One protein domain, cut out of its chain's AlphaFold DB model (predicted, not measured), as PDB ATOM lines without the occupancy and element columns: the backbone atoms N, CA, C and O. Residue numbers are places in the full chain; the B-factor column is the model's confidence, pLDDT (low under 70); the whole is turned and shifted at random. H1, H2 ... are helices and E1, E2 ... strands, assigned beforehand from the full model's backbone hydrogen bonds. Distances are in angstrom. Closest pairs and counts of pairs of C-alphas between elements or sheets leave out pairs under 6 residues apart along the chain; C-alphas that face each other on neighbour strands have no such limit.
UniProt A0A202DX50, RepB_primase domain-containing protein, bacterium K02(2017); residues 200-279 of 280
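AT A GLANCE: This is residues 200 to 279 of the 280 residues of the protein "RepB_primase domain-containing protein" of bacterium K02(2017) (UniProt A0A202DX50). A strongly twisted sheet of four antiparallel strands makes one end of this elongated domain, and the helix H3 lies at the other end, with H2 packed on it. H1 sits between the sheet and H3, beside the strands and nearest to E1. The printed part has 80 residues, with three named helices and four named strands in the order H1, E1, E2, E3, E4, H2, H3; the class is mixed, helices and strands. The sheet runs E1, E2, E3, E4. The whole is compact, with a radius of gyration of the C-alphas of 12.4 A, and spans 38 by 24 by 22 A.

IN THESE COORDINATES: H1 is residues 200 to 206, 10.0 A long, and its first C-alpha, of Lys 200, is at (525.673, 507.030, 894.485). E1 is residues 217 to 221, 13.5 A, and E2 is residues 227 to 231, 12.9 A. E3, residues 234 to 240, is the longest strand at 15.5 A. E4 is residues 246 to 248, 6.8 A, with C-alpha 246 at (525.663, 500.583, 889.616). H2 is residues 256 to 264, 12.9 A. H3, residues 267 to 278, is 16.2 A long and ends with C-alpha 278 at (515.124, 507.629, 901.124).

HOW THE PARTS SIT: The four strands form a meander, each strand the antiparallel neighbour of the one before. In the hairpin E1 and E2, at 154 degrees, N 228 and O 220 are 2.8 A apart, within hydrogen-bond range. In the hairpin E2 and E3, at 141 degrees, N 231 and O 234 are 2.8 A apart. In the hairpin E3 and E4, at 115 degrees, N 247 and O 239 are 2.7 A apart. E1 and E4 are the edge strands. H1 is on the sheet at a height of 7.4 A, but only just over none of its strands: 2 of its C-alphas fall on E2. The closest C-alphas of H1 and E1 are those of Glu 204 and Ile 217, 6.8 A apart. H1 touches H3 with residues 277 to 278 of H3 alone; the closest C-alphas are those of Lys 205 and Val 277, 7.1 A. Their tilt of 68 degrees is steep, only just short of about perpendicular. H1 and H2 are close but not clearly touching, with C-alphas 202 and 256 6.9 A apart. H2 touches H3 at a steep tilt of 51 degrees, opposite ways; the closest C-alphas are those of Asn 261 and Asn 270, 6.0 A. H2 and H3 are not on the sheet. Every O i to N i+4 pair is within hydrogen-bond range in H1 and H3, and 4 of 5 in H2.

THE WHOLE: The two C-alphas farthest apart are those of Asn 223 and Lys 268, 39.1 A. The printed part has no cut and no long link. Its mean pLDDT is 81.9; residues 249 to 253 and residue 279 are under 70.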
ATOM      1  N   LYS A 200     524.538 506.379 893.828       85.69
ATOM      2  CA  LYS A 200     525.673 507.030 894.485       85.69
ATOM      3  C   LYS A 200     525.235 507.640 895.806       85.69
ATOM      4  O   LYS A 200     525.733 507.242 896.856       85.69
ATOM      5  N   PHE A 201     524.234 508.518 895.744       84.88
ATOM      6  CA  PHE A 201     523.655 509.165 896.923       84.88
ATOM      7  C   PHE A 201     523.224 508.135 897.973       84.88
ATOM      8  O   PHE A 201     523.435 508.295 899.175       84.88
ATOM      9  N   ALA A 202     522.640 507.037 897.508       85.44
ATOM     10  CA  ALA A 202     522.188 505.965 898.362       85.44
ATOM     11  C   ALA A 202     523.302 505.211 899.085       85.44
ATOM     12  O   ALA A 202     523.200 504.960 900.287       85.44
ATOM     13  N   LEU A 203     524.360 504.852 898.368       88.69
ATOM     14  CA  LEU A 203     525.512 504.186 898.959       88.69
ATOM     15  C   LEU A 203     526.275 505.128 899.905       88.69
ATOM     16  O   LEU A 203     526.718 504.680 900.958       88.69
ATOM     17  N   GLU A 204     526.356 506.426 899.598       90.00
ATOM     18  CA  GLU A 204     526.915 507.440 900.507       90.00
ATOM     19  C   GLU A 204     526.128 507.528 901.819       90.00
ATOM     20  O   GLU A 204     526.726 507.588 902.891       90.00
ATOM     21  N   LYS A 205     524.791 507.483 901.759       89.50
ATOM     22  CA  LYS A 205     523.928 507.498 902.951       89.50
ATOM     23  C   LYS A 205     524.027 506.233 903.797       89.50
ATOM     24  O   LYS A 205     523.882 506.316 905.012       89.50
ATOM     25  N   LEU A 206     524.228 505.081 903.162       88.81
ATOM     26  CA  LEU A 206     524.373 503.805 903.861       88.81
ATOM     27  C   LEU A 206     525.774 503.619 904.449       88.81
ATOM     28  O   LEU A 206     525.899 502.912 905.447       88.81
ATOM     29  N   SER A 207     526.803 504.226 903.852       93.56
ATOM     30  CA  SER A 207     528.203 504.124 904.279       93.56
ATOM     31  C   SER A 207     528.360 504.328 905.791       93.56
ATOM     32  O   SER A 207     527.954 505.352 906.335       93.56
ATOM     33  N   GLY A 208     528.928 503.335 906.481       87.69
ATOM     34  CA  GLY A 208     529.183 503.376 907.923       87.69
ATOM     35  C   GLY A 208     527.957 503.176 908.823       87.69
ATOM     36  O   GLY A 208     528.097 503.234 910.042       87.69
ATOM     37  N   THR A 209     526.768 502.932 908.267       90.50
ATOM     38  CA  THR A 209     525.554 502.652 909.054       90.50
ATOM     39  C   THR A 209     525.421 501.168 909.400       90.50
ATOM     40  O   THR A 209     525.895 500.288 908.674       90.50
ATOM     41  N   ASP A 210     524.674 500.863 910.464       86.81
ATOM     42  CA  ASP A 210     524.350 499.481 910.852       86.81
ATOM     43  C   ASP A 210     523.532 498.738 909.780       86.81
ATOM     44  O   ASP A 210     523.546 497.509 909.715       86.81
ATOM     45  N   HIS A 211     522.870 499.464 908.871       86.75
ATOM     46  CA  HIS A 211     522.148 498.876 907.740       86.75
ATOM     47  C   HIS A 211     523.055 498.123 906.760       86.75
ATOM     48  O   HIS A 211     522.552 497.323 905.971       86.75
ATOM     49  N   ILE A 212     524.363 498.362 906.786       86.19
ATOM     50  CA  ILE A 212     525.355 497.614 906.005       86.19
ATOM     51  C   ILE A 212     526.491 497.110 906.902       86.19
ATOM     52  O   ILE A 212     527.643 497.059 906.491       86.19
ATOM     53  N   ASN A 213     526.173 496.740 908.146       85.81
ATOM     54  CA  ASN A 213     527.135 496.226 909.129       85.81
ATOM     55  C   ASN A 213     528.316 497.179 909.420       85.81
ATOM     56  O   ASN A 213     529.403 496.720 909.767       85.81
ATOM     57  N   GLY A 214     528.119 498.492 909.267       83.06
ATOM     58  CA  GLY A 214     529.171 499.493 909.451       83.06
ATOM     59  C   GLY A 214     530.194 499.552 908.313       83.06
ATOM     60  O   GLY A 214     531.198 500.249 908.449       83.06
ATOM     61  N   ASP A 215     529.958 498.849 907.200       87.44
ATOM     62  CA  ASP A 215     530.847 498.875 906.040       87.44
ATOM     63  C   ASP A 215     530.999 500.305 905.502       87.44
ATOM     64  O   ASP A 215     530.021 501.011 905.245       87.44
ATOM     65  N   VAL A 216     532.242 500.740 905.306       88.81
ATOM     66  CA  VAL A 216     532.554 502.071 904.775       88.81
ATOM     67  C   VAL A 216     532.691 501.980 903.266       88.81
ATOM     68  O   VAL A 216     533.528 501.237 902.751       88.81
ATOM     69  N   ILE A 217     531.867 502.749 902.563       92.44
ATOM     70  CA  ILE A 217     531.839 502.832 901.108       92.44
ATOM     71  C   ILE A 217     532.571 504.091 900.651       92.44
ATOM     72  O   ILE A 217     532.268 505.194 901.105       92.44
ATOM     73  N   GLU A 218     533.503 503.914 899.719       93.81
ATOM     74  CA  GLU A 218     534.266 504.986 899.083       93.81
ATOM     75  C   GLU A 218     534.199 504.860 897.557       93.81
ATOM     76  O   GLU A 218     534.049 503.763 897.006       93.81
ATOM     77  N   PHE A 219     534.350 505.987 896.862       94.06
ATOM     78  CA  PHE A 219     534.300 506.054 895.404       94.06
ATOM     79  C   PHE A 219     535.588 506.657 894.868       94.06
ATOM     80  O   PHE A 219     536.008 507.728 895.299       94.06
ATOM     81  N   TYR A 220     536.192 505.975 893.901       91.88
ATOM     82  CA  TYR A 220     537.418 506.434 893.260       91.88
ATOM     83  C   TYR A 220     537.150 506.670 891.772       91.88
ATOM     84  O   TYR A 220     536.753 505.728 891.077       91.88
ATOM     85  N   PRO A 221     537.329 507.900 891.261       90.75
ATOM     86  CA  PRO A 221     537.035 508.213 889.871       90.75
ATOM     87  C   PRO A 221     537.999 507.494 888.927       90.75
ATOM     88  O   PRO A 221     539.200 507.404 889.172       90.75
ATOM     89  N   ASN A 222     537.457 507.011 887.815       84.62
ATOM     90  CA  ASN A 222     538.203 506.416 886.717       84.62
ATOM     91  C   ASN A 222     538.332 507.418 885.558       84.62
ATOM     92  O   ASN A 222     537.507 508.316 885.385       84.62
ATOM     93  N   ASN A 223     539.319 507.202 884.686       80.00
ATOM     94  CA  ASN A 223     539.580 508.059 883.518       80.00
ATOM     95  C   ASN A 223     538.427 508.104 882.492       80.00
ATOM     96  O   ASN A 223     538.395 508.976 881.629       80.00
ATOM     97  N   ASP A 224     537.484 507.163 882.561       74.81
ATOM     98  CA  ASP A 224     536.334 507.042 881.659       74.81
ATOM     99  C   ASP A 224     535.068 507.752 882.183       74.81
ATOM    100  O   ASP A 224     534.009 507.674 881.546       74.81
ATOM    101  N   GLY A 225     535.155 508.451 883.322       78.31
ATOM    102  CA  GLY A 225     534.028 509.124 883.976       78.31
ATOM    103  C   GLY A 225     533.117 508.194 884.785       78.31
ATOM    104  O   GLY A 225     532.043 508.621 885.195       78.31
ATOM    105  N   THR A 226     533.509 506.932 884.984       86.44
ATOM    106  CA  THR A 226     532.898 506.029 885.976       86.44
ATOM    107  C   THR A 226     533.597 506.166 887.327       86.44
ATOM    108  O   THR A 226     534.716 506.670 887.392       86.44
ATOM    109  N   GLU A 227     532.994 505.670 888.405       91.50
ATOM    110  CA  GLU A 227     533.626 505.636 889.731       91.50
ATOM    111  C   GLU A 227     533.682 504.202 890.263       91.50
ATOM    112  O   GLU A 227     532.673 503.504 890.335       91.50
ATOM    113  N   GLN A 228     534.868 503.728 890.629       92.56
ATOM    114  CA  GLN A 228     535.056 502.414 891.228       92.56
ATOM    115  C   GLN A 228     534.535 502.420 892.668       92.56
ATOM    116  O   GLN A 228     534.962 503.254 893.465       92.56
ATOM    117  N   ILE A 229     533.670 501.462 893.018       90.94
ATOM    118  CA  ILE A 229     533.148 501.334 894.383       90.94
ATOM    119  C   ILE A 229     534.126 500.503 895.210       90.94
ATOM    120  O   ILE A 229     534.506 499.391 894.809       90.94
ATOM    121  N   TRP A 230     534.512 501.042 896.359       91.31
ATOM    122  CA  TRP A 230     535.326 500.395 897.377       91.31
ATOM    123  C   TRP A 230     534.499 500.201 898.641       91.31
ATOM    124  O   TRP A 230     533.694 501.053 898.996       91.31
ATOM    125  N   VAL A 231     534.705 499.071 899.311       87.38
ATOM    126  CA  VAL A 231     534.104 498.759 900.607       87.38
ATOM    127  C   VAL A 231     535.226 498.366 901.556       87.38
ATOM    128  O   VAL A 231     536.011 497.468 901.239       87.38
ATOM    129  N   ASN A 232     535.337 499.046 902.696       89.06
ATOM    130  CA  ASN A 232     536.375 498.824 903.708       89.06
ATOM    131  C   ASN A 232     537.796 498.807 903.113       89.06
ATOM    132  O   ASN A 232     538.549 497.845 903.293       89.06
ATOM    133  N   ALA A 233     538.137 499.851 902.349       83.94
ATOM    134  CA  ALA A 233     539.419 499.994 901.655       83.94
ATOM    135  C   ALA A 233     539.763 498.836 900.689       83.94
ATOM    136  O   ALA A 233     540.930 498.610 900.363       83.94
ATOM    137  N   LYS A 234     538.756 498.099 900.196       80.38
ATOM    138  CA  LYS A 234     538.915 497.075 899.157       80.38
ATOM    139  C   LYS A 234     538.021 497.367 897.963       80.38
ATOM    140  O   LYS A 234     536.827 497.610 898.106       80.38
ATOM    141  N   SER A 235     538.596 497.280 896.768       85.38
ATOM    142  CA  SER A 235     537.855 497.431 895.517       85.38
ATOM    143  C   SER A 235     536.833 496.302 895.325       85.38
ATOM    144  O   SER A 235     537.122 495.135 895.606       85.38
ATOM    145  N   THR A 236     535.643 496.644 894.829       83.56
ATOM    146  CA  THR A 236     534.572 495.686 894.511       83.56
ATOM    147  C   THR A 236     534.492 495.389 893.010       83.56
ATOM    148  O   THR A 236     535.078 496.074 892.180       83.56
ATOM    149  N   SER A 237     533.700 494.389 892.618       79.81
ATOM    150  CA  SER A 237     533.376 494.130 891.205       79.81
ATOM    151  C   SER A 237     532.350 495.110 890.605       79.81
ATOM    152  O   SER A 237     531.885 494.886 889.483       79.81
ATOM    153  N   CYS A 238     531.941 496.130 891.363       83.25
ATOM    154  CA  CYS A 238     530.890 497.079 891.019       83.25
ATOM    155  C   CYS A 238     531.465 498.492 890.860       83.25
ATOM    156  O   CYS A 238     532.387 498.888 891.570       83.25
ATOM    157  N   TRP A 239     530.897 499.273 889.949       87.62
ATOM    158  CA  TRP A 239     531.258 500.675 889.722       87.62
ATOM    159  C   TRP A 239     529.996 501.504 889.503       87.62
ATOM    160  O   TRP A 239     528.959 500.949 889.152       87.62
ATOM    161  N   LEU A 240     530.076 502.816 889.675       85.38
ATOM    162  CA  LEU A 240     529.042 503.747 889.239       85.38
ATOM    163  C   LEU A 240     529.334 504.191 887.812       85.38
ATOM    164  O   LEU A 240     530.464 504.560 887.486       85.38
ATOM    165  N   ASP A 241     528.336 504.125 886.943       81.69
ATOM    166  CA  ASP A 241     528.427 504.728 885.621       81.69
ATOM    167  C   ASP A 241     528.156 506.243 885.659       81.69
ATOM    168  O   ASP A 241     527.886 506.827 886.707       81.69
ATOM    169  N   ARG A 242     528.236 506.891 884.491       76.25
ATOM    170  CA  ARG A 242     528.039 508.345 884.349       76.25
ATOM    171  C   ARG A 242     526.621 508.812 884.697       76.25
ATOM    172  O   ARG A 242     526.404 510.011 884.828       76.25
ATOM    173  N   GLU A 243     525.666 507.891 884.793       71.81
ATOM    174  CA  GLU A 243     524.273 508.160 885.149       71.81
ATOM    175  C   GLU A 243     524.013 507.891 886.645       71.81
ATOM    176  O   GLU A 243     522.868 507.964 887.087       71.81
ATOM    177  N   GLY A 244     525.053 507.584 887.435       72.69
ATOM    178  CA  GLY A 244     524.931 507.289 888.866       72.69
ATOM    179  C   GLY A 244     524.344 505.903 889.148       72.69
ATOM    180  O   GLY A 244     523.872 505.639 890.255       72.69
ATOM    181  N   LEU A 245     524.352 505.005 888.159       77.94
ATOM    182  CA  LEU A 245     523.837 503.645 888.280       77.94
ATOM    183  C   LEU A 245     524.966 502.659 888.554       77.94
ATOM    184  O   LEU A 245     526.069 502.781 888.025       77.94
ATOM    185  N   ILE A 246     524.675 501.624 889.341       81.12
ATOM    186  CA  ILE A 246     525.663 500.583 889.616       81.12
ATOM    187  C   ILE A 246     525.773 499.672 888.385       81.12
ATOM    188  O   ILE A 246     524.811 499.026 887.959       81.12
ATOM    189  N   GLY A 247     526.970 499.610 887.814       78.62
ATOM    190  CA  GLY A 247     527.420 498.619 886.848       78.62
ATOM    191  C   GLY A 247     528.160 497.466 887.531       78.62
ATOM    192  O   GLY A 247     528.688 497.605 888.633       78.62
ATOM    193  N   SER A 248     528.198 496.306 886.874       73.62
ATOM    194  CA  SER A 248     529.013 495.168 887.303       73.62
ATOM    195  C   SER A 248     529.594 494.424 886.110       73.62
ATOM    196  O   SER A 248     529.096 494.517 884.980       73.62
ATOM    197  N   HIS A 249     530.635 493.634 886.370       58.31
ATOM    198  CA  HIS A 249     531.256 492.798 885.348       58.31
ATOM    199  C   HIS A 249     530.304 491.730 884.779       58.31
ATOM    200  O   HIS A 249     530.583 491.221 883.698       58.31
ATOM    201  N   ASP A 250     529.172 491.422 885.416       51.56
ATOM    202  CA  ASP A 250     528.234 490.378 884.980       51.56
ATOM    203  C   ASP A 250     526.997 490.914 884.225       51.56
ATOM    204  O   ASP A 250     525.982 490.227 884.131       51.56
ATOM    205  N   ASN A 251     527.124 492.090 883.591       48.31
ATOM    206  CA  ASN A 251     526.087 492.831 882.849       48.31
ATOM    207  C   ASN A 251     524.942 493.358 883.733       48.31
ATOM    208  O   ASN A 251     523.954 492.671 883.980       48.31
ATOM    209  N   GLY A 252     525.042 494.646 884.086       61.31
ATOM    210  CA  GLY A 252     524.134 495.331 885.013       61.31
ATOM    211  C   GLY A 252     524.591 495.130 886.456       61.31
ATOM    212  O   GLY A 252     524.939 494.018 886.850       61.31
ATOM    213  N   GLY A 253     524.687 496.204 887.233       62.94
ATOM    214  CA  GLY A 253     524.997 496.109 888.655       62.94
ATOM    215  C   GLY A 253     523.740 495.991 889.510       62.94
ATOM    216  O   GLY A 253     522.626 496.163 889.004       62.94
ATOM    217  N   PRO A 254     523.906 495.633 890.794       70.56
ATOM    218  CA  PRO A 254     522.794 495.570 891.727       70.56
ATOM    219  C   PRO A 254     522.106 496.934 891.831       70.56
ATOM    220  O   PRO A 254     522.772 497.957 891.907       70.56
ATOM    221  N   THR A 255     520.778 496.971 891.893       79.81
ATOM    222  CA  THR A 255     520.089 498.169 892.393       79.81
ATOM    223  C   THR A 255     520.448 498.397 893.859       79.81
ATOM    224  O   THR A 255     520.884 497.468 894.545       79.81
ATOM    225  N   ILE A 256     520.181 499.592 894.391       83.19
ATOM    226  CA  ILE A 256     520.368 499.840 895.827       83.19
ATOM    227  C   ILE A 256     519.633 498.813 896.700       83.19
ATOM    228  O   ILE A 256     520.169 498.315 897.684       83.19
ATOM    229  N   TYR A 257     518.432 498.406 896.283       81.44
ATOM    230  CA  TYR A 257     517.670 497.373 896.974       81.44
ATOM    231  C   TYR A 257     518.412 496.031 896.996       81.44
ATOM    232  O   TYR A 257     518.457 495.355 898.019       81.44
ATOM    233  N   GLN A 258     519.000 495.636 895.866       78.12
ATOM    234  CA  GLN A 258     519.778 494.401 895.770       78.12
ATOM    235  C   GLN A 258     521.062 494.472 896.600       78.12
ATOM    236  O   GLN A 258     521.464 493.450 897.153       78.12
ATOM    237  N   TRP A 259     521.660 495.662 896.721       84.31
ATOM    238  CA  TRP A 259     522.802 495.906 897.599       84.31
ATOM    239  C   TRP A 259     522.428 495.693 899.068       84.31
ATOM    240  O   TRP A 259     523.054 494.883 899.739       84.31
ATOM    241  N   VAL A 260     521.354 496.326 899.551       82.38
ATOM    242  CA  VAL A 260     520.867 496.154 900.936       82.38
ATOM    243  C   VAL A 260     520.440 494.704 901.201       82.38
ATOM    244  O   VAL A 260     520.777 494.130 902.234       82.38
ATOM    245  N   ASN A 261     519.780 494.060 900.234       81.75
ATOM    246  CA  ASN A 261     519.347 492.669 900.363       81.75
ATOM    247  C   ASN A 261     520.511 491.677 900.524       81.75
ATOM    248  O   ASN A 261     520.299 490.592 901.063       81.75
ATOM    249  N   TRP A 262     521.720 492.021 900.071       81.00
ATOM    250  CA  TRP A 262     522.906 491.193 900.300       81.00
ATOM    251  C   TRP A 262     523.226 491.044 901.797       81.00
ATOM    252  O   TRP A 262     523.628 489.959 902.215       81.00
ATOM    253  N   TYR A 263     522.975 492.088 902.595       79.31
ATOM    254  CA  TYR A 263     523.242 492.107 904.036       79.31
ATOM    255  C   TYR A 263     522.158 491.386 904.841       79.31
ATOM    256  O   TYR A 263     522.477 490.542 905.674       79.31
ATOM    257  N   HIS A 264     520.880 491.683 904.583       82.00
ATOM    258  CA  HIS A 264     519.791 491.239 905.472       82.00
ATOM    259  C   HIS A 264     519.037 490.009 904.983       82.00
ATOM    260  O   HIS A 264     518.475 489.280 905.793       82.00
ATOM    261  N   GLN A 265     518.974 489.791 903.664       81.00
ATOM    262  CA  GLN A 265     518.188 488.718 903.028       81.00
ATOM    263  C   GLN A 265     516.709 488.647 903.486       81.00
ATOM    264  O   GLN A 265     516.043 487.631 903.287       81.00
ATOM    265  N   ASP A 266     516.173 489.739 904.048       82.19
ATOM    266  CA  ASP A 266     514.808 489.859 904.564       82.19
ATOM    267  C   ASP A 266     514.088 491.038 903.895       82.19
ATOM    268  O   ASP A 266     514.481 492.201 904.013       82.19
ATOM    269  N   MET A 267     512.989 490.741 903.198       79.88
ATOM    270  CA  MET A 267     512.228 491.744 902.449       79.88
ATOM    271  C   MET A 267     511.656 492.871 903.315       79.88
ATOM    272  O   MET A 267     511.586 494.005 902.836       79.88
ATOM    273  N   LYS A 268     511.203 492.589 904.542       82.62
ATOM    274  CA  LYS A 268     510.601 493.605 905.420       82.62
ATOM    275  C   LYS A 268     511.671 494.560 905.926       82.62
ATOM    276  O   LYS A 268     511.461 495.769 905.862       82.62
ATOM    277  N   ILE A 269     512.816 494.022 906.348       82.88
ATOM    278  CA  ILE A 269     513.967 494.819 906.788       82.88
ATOM    279  C   ILE A 269     514.460 495.695 905.635       82.88
ATOM    280  O   ILE A 269     514.521 496.912 905.782       82.88
ATOM    281  N   ASN A 270     514.694 495.109 904.458       81.62
ATOM    282  CA  ASN A 270     515.152 495.858 903.285       81.62
ATOM    283  C   ASN A 270     514.199 496.999 902.918       81.62
ATOM    284  O   ASN A 270     514.642 498.107 902.639       81.62
ATOM    285  N   ASN A 271     512.887 496.741 902.913       83.12
ATOM    286  CA  ASN A 271     511.904 497.775 902.601       83.12
ATOM    287  C   ASN A 271     511.939 498.903 903.635       83.12
ATOM    288  O   ASN A 271     511.932 500.059 903.234       83.12
ATOM    289  N   ASN A 272     512.010 498.592 904.931       84.75
ATOM    290  CA  ASN A 272     512.084 499.616 905.972       84.75
ATOM    291  C   ASN A 272     513.345 500.474 905.839       84.75
ATOM    292  O   ASN A 272     513.221 501.690 905.870       84.75
ATOM    293  N   ILE A 273     514.506 499.864 905.587       84.44
ATOM    294  CA  ILE A 273     515.770 500.584 905.361       84.44
ATOM    295  C   ILE A 273     515.646 501.525 904.162       84.44
ATOM    296  O   ILE A 273     516.015 502.689 904.242       84.44
ATOM    297  N   ILE A 274     515.093 501.049 903.042       82.88
ATOM    298  CA  ILE A 274     514.904 501.902 901.863       82.88
ATOM    299  C   ILE A 274     513.951 503.067 902.175       82.88
ATOM    300  O   ILE A 274     514.225 504.195 901.774       82.88
ATOM    301  N   LYS A 275     512.865 502.845 902.919       82.19
ATOM    302  CA  LYS A 275     511.954 503.932 903.312       82.19
ATOM    303  C   LYS A 275     512.601 504.927 904.271       82.19
ATOM    304  O   LYS A 275     512.441 506.127 904.096       82.19
ATOM    305  N   GLU A 276     513.344 504.428 905.252       81.06
ATOM    306  CA  GLU A 276     514.035 505.223 906.269       81.06
ATOM    307  C   GLU A 276     515.133 506.097 905.654       81.06
ATOM    308  O   GLU A 276     515.221 507.288 905.941       81.06
ATOM    309  N   VAL A 277     515.937 505.528 904.754       75.25
ATOM    310  CA  VAL A 277     517.078 506.224 904.148       75.25
ATOM    311  C   VAL A 277     516.640 507.180 903.029       75.25
ATOM    312  O   VAL A 277     517.290 508.207 902.818       75.25
ATOM    313  N   PHE A 278     515.543 506.880 902.320       72.31
ATOM    314  CA  PHE A 278     515.124 507.629 901.124       72.31
ATOM    315  C   PHE A 278     513.783 508.371 901.244       72.31
ATOM    316  O   PHE A 278     513.407 509.050 900.291       72.31
ATOM    317  N   ASN A 279     513.093 508.310 902.390       63.97
ATOM    318  CA  ASN A 279     511.796 508.967 902.630       63.97
ATOM    319  C   ASN A 279     510.717 508.615 901.576       63.97
ATOM    320  O   ASN A 279     509.987 509.488 901.098       63.97
TER     321      ASN A 279